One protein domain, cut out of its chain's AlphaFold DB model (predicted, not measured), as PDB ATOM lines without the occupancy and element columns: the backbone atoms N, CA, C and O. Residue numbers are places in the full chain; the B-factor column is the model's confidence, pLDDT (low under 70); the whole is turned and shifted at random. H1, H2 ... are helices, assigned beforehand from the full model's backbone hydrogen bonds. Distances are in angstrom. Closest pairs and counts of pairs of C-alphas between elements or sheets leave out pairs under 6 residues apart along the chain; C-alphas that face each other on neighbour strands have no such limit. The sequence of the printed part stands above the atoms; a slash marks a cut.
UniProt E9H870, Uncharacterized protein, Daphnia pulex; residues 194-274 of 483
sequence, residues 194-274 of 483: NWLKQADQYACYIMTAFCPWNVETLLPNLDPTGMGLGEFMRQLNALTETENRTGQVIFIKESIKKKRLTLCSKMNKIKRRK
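Overview. This is residues 194 to 274 of the 483 residues of an uncharacterized protein of Daphnia pulex (UniProt E9H870). What does the model look like? H1 is followed by a long loop, residues 211 to 225, that folds back beside it, H2 then slants away from near Asp 200, and after a corner H3 sticks out as a long arm with residues 252 to 274. How is it made up? The printed part has 81 residues with three named helices in the order H1, H2, H3 and no named strand: all helix. It is extended, with a radius of gyration of the C-alphas of 20.9 A and spans of 71 by 28 by 23 A, the arm adding to the length.

Along the chain. Where does the first helix run? H1 holds residues 194 to 210, 24.1 A long, from C-alpha 194 at (44.447, 102.250, 45.502). Where are the others? H2 holds residues 226 to 245, 29.2 A long, and H3 holds residues 248 to 274, 37.0 A long, ending with C-alpha 274 at (42.679, 82.106, -23.371).

Arrangement. How does H1 meet H2? They touch, H2 with residues 226 to 229 alone, at a steep tilt of 45 degrees, the same way; the closest C-alphas, of Asp 200 and Gly 226, are 5.0 A apart. And H3? H2 and H3 are close but not clearly touching, the closest C-alphas, of Glu 243 and Val 249, being 7.4 A apart, at a steep tilt of 47 degrees, the same way. H1 and H3 are apart. What do the backbones show? In H1, H2 and H3 every O i to N i+4 pair is within hydrogen-bond range.

Size, cuts and confidence. How large is it? The C-alphas farthest apart, of Asn 194 and Lys 274, are 71.8 A apart, and the printed part has no cut. Which links are long? H1 to H2 is a long link of 15 residues, in which residues 213 to 214 pair antiparallel with 219 to 220; H2 to H3 is tight. Where is confidence low? Residues 242 to 274 are under 70, and the mean pLDDT of the printed part is 71.4.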
ATOM      1  N   ASN A 194      43.627 101.815  46.634       95.44
ATOM      2  CA  ASN A 194      44.447 102.250  45.502       95.44
ATOM      3  C   ASN A 194      44.411 101.243  44.349       95.44
ATOM      4  O   ASN A 194      44.322 101.653  43.195       95.44
ATOM      5  N   TRP A 195      44.444  99.943  44.662       95.88
ATOM      6  CA  TRP A 195      44.322  98.891  43.655       95.88
ATOM      7  C   TRP A 195      42.955  98.949  42.964       95.88
ATOM      8  O   TRP A 195      42.906  98.939  41.740       95.88
ATOM      9  N   LEU A 196      41.867  99.103  43.731       94.69
ATOM     10  CA  LEU A 196      40.507  99.236  43.188       94.69
ATOM     11  C   LEU A 196      40.390 100.444  42.253       94.69
ATOM     12  O   LEU A 196      39.982 100.297  41.107       94.69
ATOM     13  N   LYS A 197      40.865 101.618  42.689       94.94
ATOM     14  CA  LYS A 197      40.874 102.829  41.857       94.94
ATOM     15  C   LYS A 197      41.672 102.640  40.564       94.94
ATOM     16  O   LYS A 197      41.240 103.090  39.507       94.94
ATOM     17  N   GLN A 198      42.837 101.995  40.636       95.00
ATOM     18  CA  GLN A 198      43.650 101.713  39.453       95.00
ATOM     19  C   GLN A 198      42.960 100.706  38.521       95.00
ATOM     20  O   GLN A 198      43.024 100.864  37.301       95.00
ATOM     21  N   ALA A 199      42.295  99.695  39.080       94.94
ATOM     22  CA  ALA A 199      41.542  98.709  38.321       94.94
ATOM     23  C   ALA A 199      40.345  99.334  37.602       94.94
ATOM     24  O   ALA A 199      40.172  99.073  36.417       94.94
ATOM     25  N   ASP A 200      39.596 100.220  38.260       95.25
ATOM     26  CA  ASP A 200      38.477 100.937  37.641       95.25
ATOM     27  C   ASP A 200      38.946 101.922  36.568       95.25
ATOM     28  O   ASP A 200      38.348 102.002  35.501       95.25
ATOM     29  N   GLN A 201      40.059 102.631  36.783       94.69
ATOM     30  CA  GLN A 201      40.648 103.482  35.742       94.69
ATOM     31  C   GLN A 201      41.077 102.673  34.514       94.69
ATOM     32  O   GLN A 201      40.844 103.092  33.378       94.69
ATOM     33  N   TYR A 202      41.704 101.516  34.735       95.31
ATOM     34  CA  TYR A 202      42.094 100.608  33.664       95.31
ATOM     35  C   TYR A 202      40.877 100.036  32.933       95.31
ATOM     36  O   TYR A 202      40.834 100.061  31.703       95.31
ATOM     37  N   ALA A 203      39.868  99.586  33.679       95.00
ATOM     38  CA  ALA A 203      38.621  99.078  33.132       95.00
ATOM     39  C   ALA A 203      37.896 100.132  32.306       95.00
ATOM     40  O   ALA A 203      37.579  99.873  31.152       95.00
ATOM     41  N   CYS A 204      37.737 101.343  32.833       91.50
ATOM     42  CA  CYS A 204      37.111 102.442  32.116       91.50
ATOM     43  C   CYS A 204      37.806 102.719  30.781       91.50
ATOM     44  O   CYS A 204      37.136 102.817  29.753       91.50
ATOM     45  N   TYR A 205      39.141 102.743  30.753       90.88
ATOM     46  CA  TYR A 205      39.892 102.909  29.509       90.88
ATOM     47  C   TYR A 205      39.634 101.780  28.497       90.88
ATOM     48  O   TYR A 205      39.333 102.061  27.337       90.88
ATOM     49  N   ILE A 206      39.730 100.514  28.920       90.75
ATOM     50  CA  ILE A 206      39.528  99.358  28.032       90.75
ATOM     51  C   ILE A 206      38.083  99.298  27.529       90.75
ATOM     52  O   ILE A 206      37.860  99.137  26.332       90.75
ATOM     53  N   MET A 207      37.105  99.489  28.411       91.56
ATOM     54  CA  MET A 207      35.687  99.472  28.055       91.56
ATOM     55  C   MET A 207      35.350 100.599  27.080       91.56
ATOM     56  O   MET A 207      34.736 100.355  26.051       91.56
ATOM     57  N   THR A 208      35.849 101.811  27.321       84.75
ATOM     58  CA  THR A 208      35.687 102.948  26.400       84.75
ATOM     59  C   THR A 208      36.265 102.643  25.013       84.75
ATOM     60  O   THR A 208      35.658 102.994  24.003       84.75
ATOM     61  N   ALA A 209      37.437 102.002  24.955       82.94
ATOM     62  CA  ALA A 209      38.159 101.768  23.706       82.94
ATOM     63  C   ALA A 209      37.656 100.556  22.904       82.94
ATOM     64  O   ALA A 209      37.763 100.568  21.677       82.94
ATOM     65  N   PHE A 210      37.156  99.512  23.573       83.56
ATOM     66  CA  PHE A 210      36.908  98.207  22.948       83.56
ATOM     67  C   PHE A 210      35.496  97.653  23.159       83.56
ATOM     68  O   PHE A 210      35.076  96.802  22.374       83.56
ATOM     69  N   CYS A 211      34.758  98.097  24.179       82.19
ATOM     70  CA  CYS A 211      33.381  97.652  24.377       82.19
ATOM     71  C   CYS A 211      32.453  98.412  23.412       82.19
ATOM     72  O   CYS A 211      32.619  99.622  23.253       82.19
ATOM     73  N   PRO A 212      31.479  97.747  22.763       80.69
ATOM     74  CA  PRO A 212      30.442  98.427  21.993       80.69
ATOM     75  C   PRO A 212      29.663  99.437  22.845       80.69
ATOM     76  O   PRO A 212      29.400  99.204  24.025       80.69
ATOM     77  N   TRP A 213      29.289 100.557  22.230       81.62
ATOM     78  CA  TRP A 213      28.558 101.637  22.893       81.62
ATOM     79  C   TRP A 213      27.076 101.557  22.564       81.62
ATOM     80  O   TRP A 213      26.703 101.324  21.412       81.62
ATOM     81  N   ASN A 214      26.244 101.850  23.558       75.62
ATOM     82  CA  ASN A 214      24.836 102.103  23.331       75.62
ATOM     83  C   ASN A 214      24.693 103.544  22.819       75.62
ATOM     84  O   ASN A 214      25.133 104.500  23.457       75.62
ATOM     85  N   VAL A 215      24.106 103.699  21.633       71.25
ATOM     86  CA  VAL A 215      23.991 104.996  20.949       71.25
ATOM     87  C   VAL A 215      23.040 105.949  21.679       71.25
ATOM     88  O   VAL A 215      23.220 107.164  21.594       71.25
ATOM     89  N   GLU A 216      22.058 105.422  22.410       72.31
ATOM     90  CA  GLU A 216      21.068 106.215  23.143       72.31
ATOM     91  C   GLU A 216      21.636 106.757  24.456       72.31
ATOM     92  O   GLU A 216      21.416 107.920  24.793       72.31
ATOM     93  N   THR A 217      22.395 105.934  25.184       76.38
ATOM     94  CA  THR A 217      22.988 106.328  26.474       76.38
ATOM     95  C   THR A 217      24.374 106.948  26.326       76.38
ATOM     96  O   THR A 217      24.825 107.650  27.228       76.38
ATOM     97  N   LEU A 218      25.040 106.719  25.187       72.44
ATOM     98  CA  LEU A 218      26.419 107.129  24.897       72.44
ATOM     99  C   LEU A 218      27.417 106.620  25.933       72.44
ATOM    100  O   LEU A 218      28.410 107.280  26.238       72.44
ATOM    101  N   LEU A 219      27.141 105.441  26.469       75.50
ATOM    102  CA  LEU A 219      28.013 104.725  27.380       75.50
ATOM    103  C   LEU A 219      28.306 103.340  26.793       75.50
ATOM    104  O   LEU A 219      27.527 102.841  25.970       75.50
ATOM    105  N   PRO A 220      29.422 102.705  27.188       80.06
ATOM    106  CA  PRO A 220      29.631 101.290  26.917       80.06
ATOM    107  C   PRO A 220      28.424 100.464  27.386       80.06
ATOM    108  O   PRO A 220      27.798 100.796  28.390       80.06
ATOM    109  N   ASN A 221      28.104  99.382  26.671       83.62
ATOM    110  CA  ASN A 221      26.954  98.522  26.996       83.62
ATOM    111  C   ASN A 221      27.033  97.881  28.390       83.62
ATOM    112  O   ASN A 221      26.027  97.420  28.920       83.62
ATOM    113  N   LEU A 222      28.234  97.816  28.952       90.56
ATOM    114  CA  LEU A 222      28.515  97.305  30.282       90.56
ATOM    115  C   LEU A 222      29.178  98.408  31.100       90.56
ATOM    116  O   LEU A 222      29.927  99.225  30.562       90.56
ATOM    117  N   ASP A 223      28.961  98.382  32.412       91.50
ATOM    118  CA  ASP A 223      29.527  99.390  33.298       91.50
ATOM    119  C   ASP A 223      31.061  99.449  33.181       91.50
ATOM    120  O   ASP A 223      31.731  98.413  33.253       91.50
ATOM    121  N   PRO A 224      31.664 100.646  33.053       90.00
ATOM    122  CA  PRO A 224      33.109 100.826  32.890       90.00
ATOM    123  C   PRO A 224      33.886 100.642  34.211       90.00
ATOM    124  O   PRO A 224      34.797 101.406  34.525       90.00
ATOM    125  N   THR A 225      33.520  99.634  34.998       94.12
ATOM    126  CA  THR A 225      34.141  99.249  36.272       94.12
ATOM    127  C   THR A 225      34.960  97.974  36.107       94.12
ATOM    128  O   THR A 225      34.826  97.250  35.115       94.12
ATOM    129  N   GLY A 226      35.790  97.640  37.101       89.50
ATOM    130  CA  GLY A 226      36.527  96.373  37.100       89.50
ATOM    131  C   GLY A 226      35.633  95.134  36.931       89.50
ATOM    132  O   GLY A 226      36.054  94.162  36.302       89.50
ATOM    133  N   MET A 227      34.394  95.170  37.437       90.50
ATOM    134  CA  MET A 227      33.434  94.072  37.277       90.50
ATOM    135  C   MET A 227      32.894  93.979  35.848       90.50
ATOM    136  O   MET A 227      32.878  92.885  35.286       90.50
ATOM    137  N   GLY A 228      32.515  95.111  35.246       92.94
ATOM    138  CA  GLY A 228      32.016  95.132  33.870       92.94
ATOM    139  C   GLY A 228      33.084  94.744  32.848       92.94
ATOM    140  O   GLY A 228      32.786  94.022  31.903       92.94
ATOM    141  N   LEU A 229      34.355  95.094  33.091       93.94
ATOM    142  CA  LEU A 229      35.470  94.566  32.299       93.94
ATOM    143  C   LEU A 229      35.585  93.037  32.411       93.94
ATOM    144  O   LEU A 229      35.833  92.364  31.413       93.94
ATOM    145  N   GLY A 230      35.417  92.482  33.615       92.75
ATOM    146  CA  GLY A 230      35.431  91.034  33.824       92.75
ATOM    147  C   GLY A 230      34.322  90.322  33.047       92.75
ATOM    148  O   GLY A 230      34.577  89.294  32.424       92.75
ATOM    149  N   GLU A 231      33.120  90.897  33.035       94.56
ATOM    150  CA  GLU A 231      31.992  90.390  32.249       94.56
ATOM    151  C   GLU A 231      32.244  90.492  30.742       94.56
ATOM    152  O   GLU A 231      32.085  89.512  30.021       94.56
ATOM    153  N   PHE A 232      32.749  91.631  30.268       92.69
ATOM    154  CA  PHE A 232      33.111  91.806  28.864       92.69
ATOM    155  C   PHE A 232      34.137  90.764  28.394       92.69
ATOM    156  O   PHE A 232      33.990  90.178  27.323       92.69
ATOM    157  N   MET A 233      35.154  90.476  29.211       92.56
ATOM    158  CA  MET A 233      36.151  89.447  28.895       92.56
ATOM    159  C   MET A 233      35.548  88.036  28.875       92.56
ATOM    160  O   MET A 233      35.934  87.232  28.028       92.56
ATOM    161  N   ARG A 234      34.578  87.732  29.750       93.19
ATOM    162  CA  ARG A 234      33.826  86.466  29.686       93.19
ATOM    163  C   ARG A 234      33.027  86.356  28.392       93.19
ATOM    164  O   ARG A 234      33.102  85.318  27.744       93.19
ATOM    165  N   GLN A 235      32.333  87.421  27.985       91.06
ATOM    166  CA  GLN A 235      31.585  87.455  26.723       91.06
ATOM    167  C   GLN A 235      32.504  87.235  25.521       91.06
ATOM    168  O   GLN A 235      32.181  86.439  24.644       91.06
ATOM    169  N   LEU A 236      33.676  87.876  25.498       84.44
ATOM    170  CA  LEU A 236      34.669  87.650  24.446       84.44
ATOM    171  C   LEU A 236      35.156  86.197  24.417       84.44
ATOM    172  O   LEU A 236      35.226  85.615  23.339       84.44
ATOM    173  N   ASN A 237      35.444  85.590  25.570       87.44
ATOM    174  CA  ASN A 237      35.875  84.192  25.623       87.44
ATOM    175  C   ASN A 237      34.764  83.232  25.160       87.44
ATOM    176  O   ASN A 237      35.017  82.373  24.316       87.44
ATOM    177  N   ALA A 238      33.523  83.438  25.608       85.81
ATOM    178  CA  ALA A 238      32.369  82.649  25.172       85.81
ATOM    179  C   ALA A 238      32.115  82.783  23.659       85.81
ATOM    180  O   ALA A 238      31.816  81.801  22.973       85.81
ATOM    181  N   LEU A 239      32.295  83.989  23.105       76.69
ATOM    182  CA  LEU A 239      32.253  84.213  21.661       76.69
ATOM    183  C   LEU A 239      33.383  83.469  20.951       76.69
ATOM    184  O   LEU A 239      33.132  82.833  19.939       76.69
ATOM    185  N   THR A 240      34.609  83.461  21.483       70.62
ATOM    186  CA  THR A 240      35.695  82.693  20.855       70.62
ATOM    187  C   THR A 240      35.452  81.187  20.894       70.62
ATOM    188  O   THR A 240      35.775  80.502  19.931       70.62
ATOM    189  N   GLU A 241      34.841  80.656  21.952       70.88
ATOM    190  CA  GLU A 241      34.516  79.229  22.061       70.88
ATOM    191  C   GLU A 241      33.388  78.822  21.100       70.88
ATOM    192  O   GLU A 241      33.493  77.817  20.392       70.88
ATOM    193  N   THR A 242      32.345  79.647  20.988       60.28
ATOM    194  CA  THR A 242      31.240  79.430  20.039       60.28
ATOM    195  C   THR A 242      31.665  79.666  18.584       60.28
ATOM    196  O   THR A 242      31.274  78.919  17.679       60.28
ATOM    197  N   GLU A 243      32.541  80.642  18.335       53.91
ATOM    198  CA  GLU A 243      33.130  80.900  17.023       53.91
ATOM    199  C   GLU A 243      34.166  79.842  16.617       53.91
ATOM    200  O   GLU A 243      34.281  79.553  15.425       53.91
ATOM    201  N   ASN A 244      34.875  79.216  17.556       50.69
ATOM    202  CA  ASN A 244      35.736  78.068  17.260       50.69
ATOM    203  C   ASN A 244      34.921  76.836  16.841       50.69
ATOM    204  O   ASN A 244      35.403  76.038  16.036       50.69
ATOM    205  N   ARG A 245      33.665  76.715  17.296       49.84
ATOM    206  CA  ARG A 245      32.727  75.688  16.818       49.84
ATOM    207  C   ARG A 245      32.021  76.058  15.507       49.84
ATOM    208  O   ARG A 245      31.737  75.160  14.719       49.84
ATOM    209  N   THR A 246      31.794  77.347  15.217       50.22
ATOM    210  CA  THR A 246      30.956  77.725  14.053       50.22
ATOM    211  C   THR A 246      31.396  78.975  13.269       50.22
ATOM    212  O   THR A 246      31.185  79.033  12.064       50.22
ATOM    213  N   GLY A 247      32.025  79.981  13.881       43.03
ATOM    214  CA  GLY A 247      32.069  81.364  13.367       43.03
ATOM    215  C   GLY A 247      33.415  81.904  12.856       43.03
ATOM    216  O   GLY A 247      33.443  82.536  11.800       43.03
ATOM    217  N   GLN A 248      34.556  81.613  13.490       43.44
ATOM    218  CA  GLN A 248      35.869  82.090  13.008       43.44
ATOM    219  C   GLN A 248      36.239  81.431  11.685       43.44
ATOM    220  O   GLN A 248      36.772  82.060  10.765       43.44
ATOM    221  N   VAL A 249      35.845  80.168  11.547       46.09
ATOM    222  CA  VAL A 249      35.893  79.438  10.294       46.09
ATOM    223  C   VAL A 249      35.017  80.122   9.244       46.09
ATOM    224  O   VAL A 249      35.454  80.201   8.108       46.09
ATOM    225  N   ILE A 250      33.850  80.684   9.573       48.25
ATOM    226  CA  ILE A 250      32.965  81.332   8.592       48.25
ATOM    227  C   ILE A 250      33.416  82.751   8.247       48.25
ATOM    228  O   ILE A 250      33.476  83.042   7.064       48.25
ATOM    229  N   PHE A 251      33.816  83.619   9.180       42.78
ATOM    230  CA  PHE A 251      34.234  84.990   8.837       42.78
ATOM    231  C   PHE A 251      35.591  85.023   8.117       42.78
ATOM    232  O   PHE A 251      35.768  85.744   7.127       42.78
ATOM    233  N   ILE A 252      36.542  84.180   8.542       45.94
ATOM    234  CA  ILE A 252      37.823  84.021   7.847       45.94
ATOM    235  C   ILE A 252      37.616  83.239   6.545       45.94
ATOM    236  O   ILE A 252      38.136  83.681   5.520       45.94
ATOM    237  N   LYS A 253      36.813  82.156   6.495       43.34
ATOM    238  CA  LYS A 253      36.509  81.499   5.206       43.34
ATOM    239  C   LYS A 253      35.666  82.377   4.298       43.34
ATOM    240  O   LYS A 253      35.900  82.281   3.111       43.34
ATOM    241  N   GLU A 254      34.764  83.239   4.754       46.09
ATOM    242  CA  GLU A 254      34.007  84.177   3.913       46.09
ATOM    243  C   GLU A 254      34.888  85.313   3.422       46.09
ATOM    244  O   GLU A 254      34.822  85.663   2.249       46.09
ATOM    245  N   SER A 255      35.774  85.846   4.263       42.16
ATOM    246  CA  SER A 255      36.769  86.832   3.837       42.16
ATOM    247  C   SER A 255      37.770  86.220   2.848       42.16
ATOM    248  O   SER A 255      38.129  86.850   1.849       42.16
ATOM    249  N   ILE A 256      38.171  84.959   3.047       51.50
ATOM    250  CA  ILE A 256      39.000  84.187   2.108       51.50
ATOM    251  C   ILE A 256      38.198  83.780   0.863       51.50
ATOM    252  O   ILE A 256      38.754  83.815  -0.228       51.50
ATOM    253  N   LYS A 257      36.907  83.446   0.968       47.06
ATOM    254  CA  LYS A 257      36.007  83.029  -0.128       47.06
ATOM    255  C   LYS A 257      35.590  84.225  -0.970       47.06
ATOM    256  O   LYS A 257      35.604  84.096  -2.182       47.06
ATOM    257  N   LYS A 258      35.371  85.412  -0.396       47.53
ATOM    258  CA  LYS A 258      35.231  86.689  -1.123       47.53
ATOM    259  C   LYS A 258      36.530  87.055  -1.845       47.53
ATOM    260  O   LYS A 258      36.476  87.424  -3.019       47.53
ATOM    261  N   LYS A 259      37.700  86.848  -1.221       52.53
ATOM    262  CA  LYS A 259      39.015  86.973  -1.893       52.53
ATOM    263  C   LYS A 259      39.233  85.910  -2.985       52.53
ATOM    264  O   LYS A 259      39.802  86.216  -4.029       52.53
ATOM    265  N   ARG A 260      38.742  84.678  -2.802       46.22
ATOM    266  CA  ARG A 260      38.804  83.583  -3.790       46.22
ATOM    267  C   ARG A 260      37.809  83.765  -4.928       46.22
ATOM    268  O   ARG A 260      38.161  83.448  -6.049       46.22
ATOM    269  N   LEU A 261      36.617  84.305  -4.689       43.88
ATOM    270  CA  LEU A 261      35.598  84.581  -5.708       43.88
ATOM    271  C   LEU A 261      36.008  85.759  -6.591       43.88
ATOM    272  O   LEU A 261      35.843  85.698  -7.806       43.88
ATOM    273  N   THR A 262      36.644  86.783  -6.020       50.94
ATOM    274  CA  THR A 262      37.273  87.858  -6.804       50.94
ATOM    275  C   THR A 262      38.481  87.352  -7.602       50.94
ATOM    276  O   THR A 262      38.636  87.732  -8.763       50.94
ATOM    277  N   LEU A 263      39.282  86.419  -7.063       46.44
ATOM    278  CA  LEU A 263      40.351  85.746  -7.819       46.44
ATOM    279  C   LEU A 263      39.831  84.776  -8.893       46.44
ATOM    280  O   LEU A 263      40.363  84.778  -9.995       46.44
ATOM    281  N   CYS A 264      38.790  83.986  -8.625       43.38
ATOM    282  CA  CYS A 264      38.166  83.060  -9.573       43.38
ATOM    283  C   CYS A 264      37.417  83.812 -10.673       43.38
ATOM    284  O   CYS A 264      37.478  83.400 -11.825       43.38
ATOM    285  N   SER A 265      36.784  84.946 -10.365       50.09
ATOM    286  CA  SER A 265      36.191  85.829 -11.374       50.09
ATOM    287  C   SER A 265      37.275  86.453 -12.268       50.09
ATOM    288  O   SER A 265      37.149  86.430 -13.494       50.09
ATOM    289  N   LYS A 266      38.415  86.879 -11.693       53.00
ATOM    290  CA  LYS A 266      39.606  87.315 -12.454       53.00
ATOM    291  C   LYS A 266      40.216  86.164 -13.282       53.00
ATOM    292  O   LYS A 266      40.515  86.363 -14.458       53.00
ATOM    293  N   MET A 267      40.331  84.949 -12.739       45.78
ATOM    294  CA  MET A 267      40.849  83.767 -13.447       45.78
ATOM    295  C   MET A 267      39.901  83.253 -14.532       45.78
ATOM    296  O   MET A 267      40.382  82.810 -15.565       45.78
ATOM    297  N   ASN A 268      38.582  83.359 -14.361       47.25
ATOM    298  CA  ASN A 268      37.599  83.013 -15.388       47.25
ATOM    299  C   ASN A 268      37.559  84.063 -16.504       47.25
ATOM    300  O   ASN A 268      37.390  83.697 -17.662       47.25
ATOM    301  N   LYS A 269      37.814  85.347 -16.206       53.06
ATOM    302  CA  LYS A 269      38.057  86.383 -17.230       53.06
ATOM    303  C   LYS A 269      39.337  86.109 -18.031       53.06
ATOM    304  O   LYS A 269      39.354  86.325 -19.238       53.06
ATOM    305  N   ILE A 270      40.388  85.602 -17.383       53.09
ATOM    306  CA  ILE A 270      41.656  85.230 -18.035       53.09
ATOM    307  C   ILE A 270      41.525  83.909 -18.810       53.09
ATOM    308  O   ILE A 270      42.012  83.823 -19.934       53.09
ATOM    309  N   LYS A 271      40.827  82.901 -18.269       48.91
ATOM    310  CA  LYS A 271      40.512  81.652 -18.975       48.91
ATOM    311  C   LYS A 271      39.622  81.918 -20.181       48.91
ATOM    312  O   LYS A 271      39.986  81.458 -21.244       48.91
ATOM    313  N   ARG A 272      38.568  82.741 -20.076       53.28
ATOM    314  CA  ARG A 272      37.733  83.132 -21.233       53.28
ATOM    315  C   ARG A 272      38.522  83.859 -22.324       53.28
ATOM    316  O   ARG A 272      38.222  83.660 -23.490       53.28
ATOM    317  N   ARG A 273      39.549  84.637 -21.960       53.19
ATOM    318  CA  ARG A 273      40.489  85.262 -22.912       53.19
ATOM    319  C   ARG A 273      41.511  84.291 -23.513       53.19
ATOM    320  O   ARG A 273      42.065  84.587 -24.561       53.19
ATOM    321  N   LYS A 274      41.791  83.161 -22.854       46.12
ATOM    322  CA  LYS A 274      42.679  82.106 -23.371       46.12
ATOM    323  C   LYS A 274      41.925  81.039 -24.169       46.12
ATOM    324  O   LYS A 274      42.459  80.552 -25.151       46.12
TER     325      LYS A 274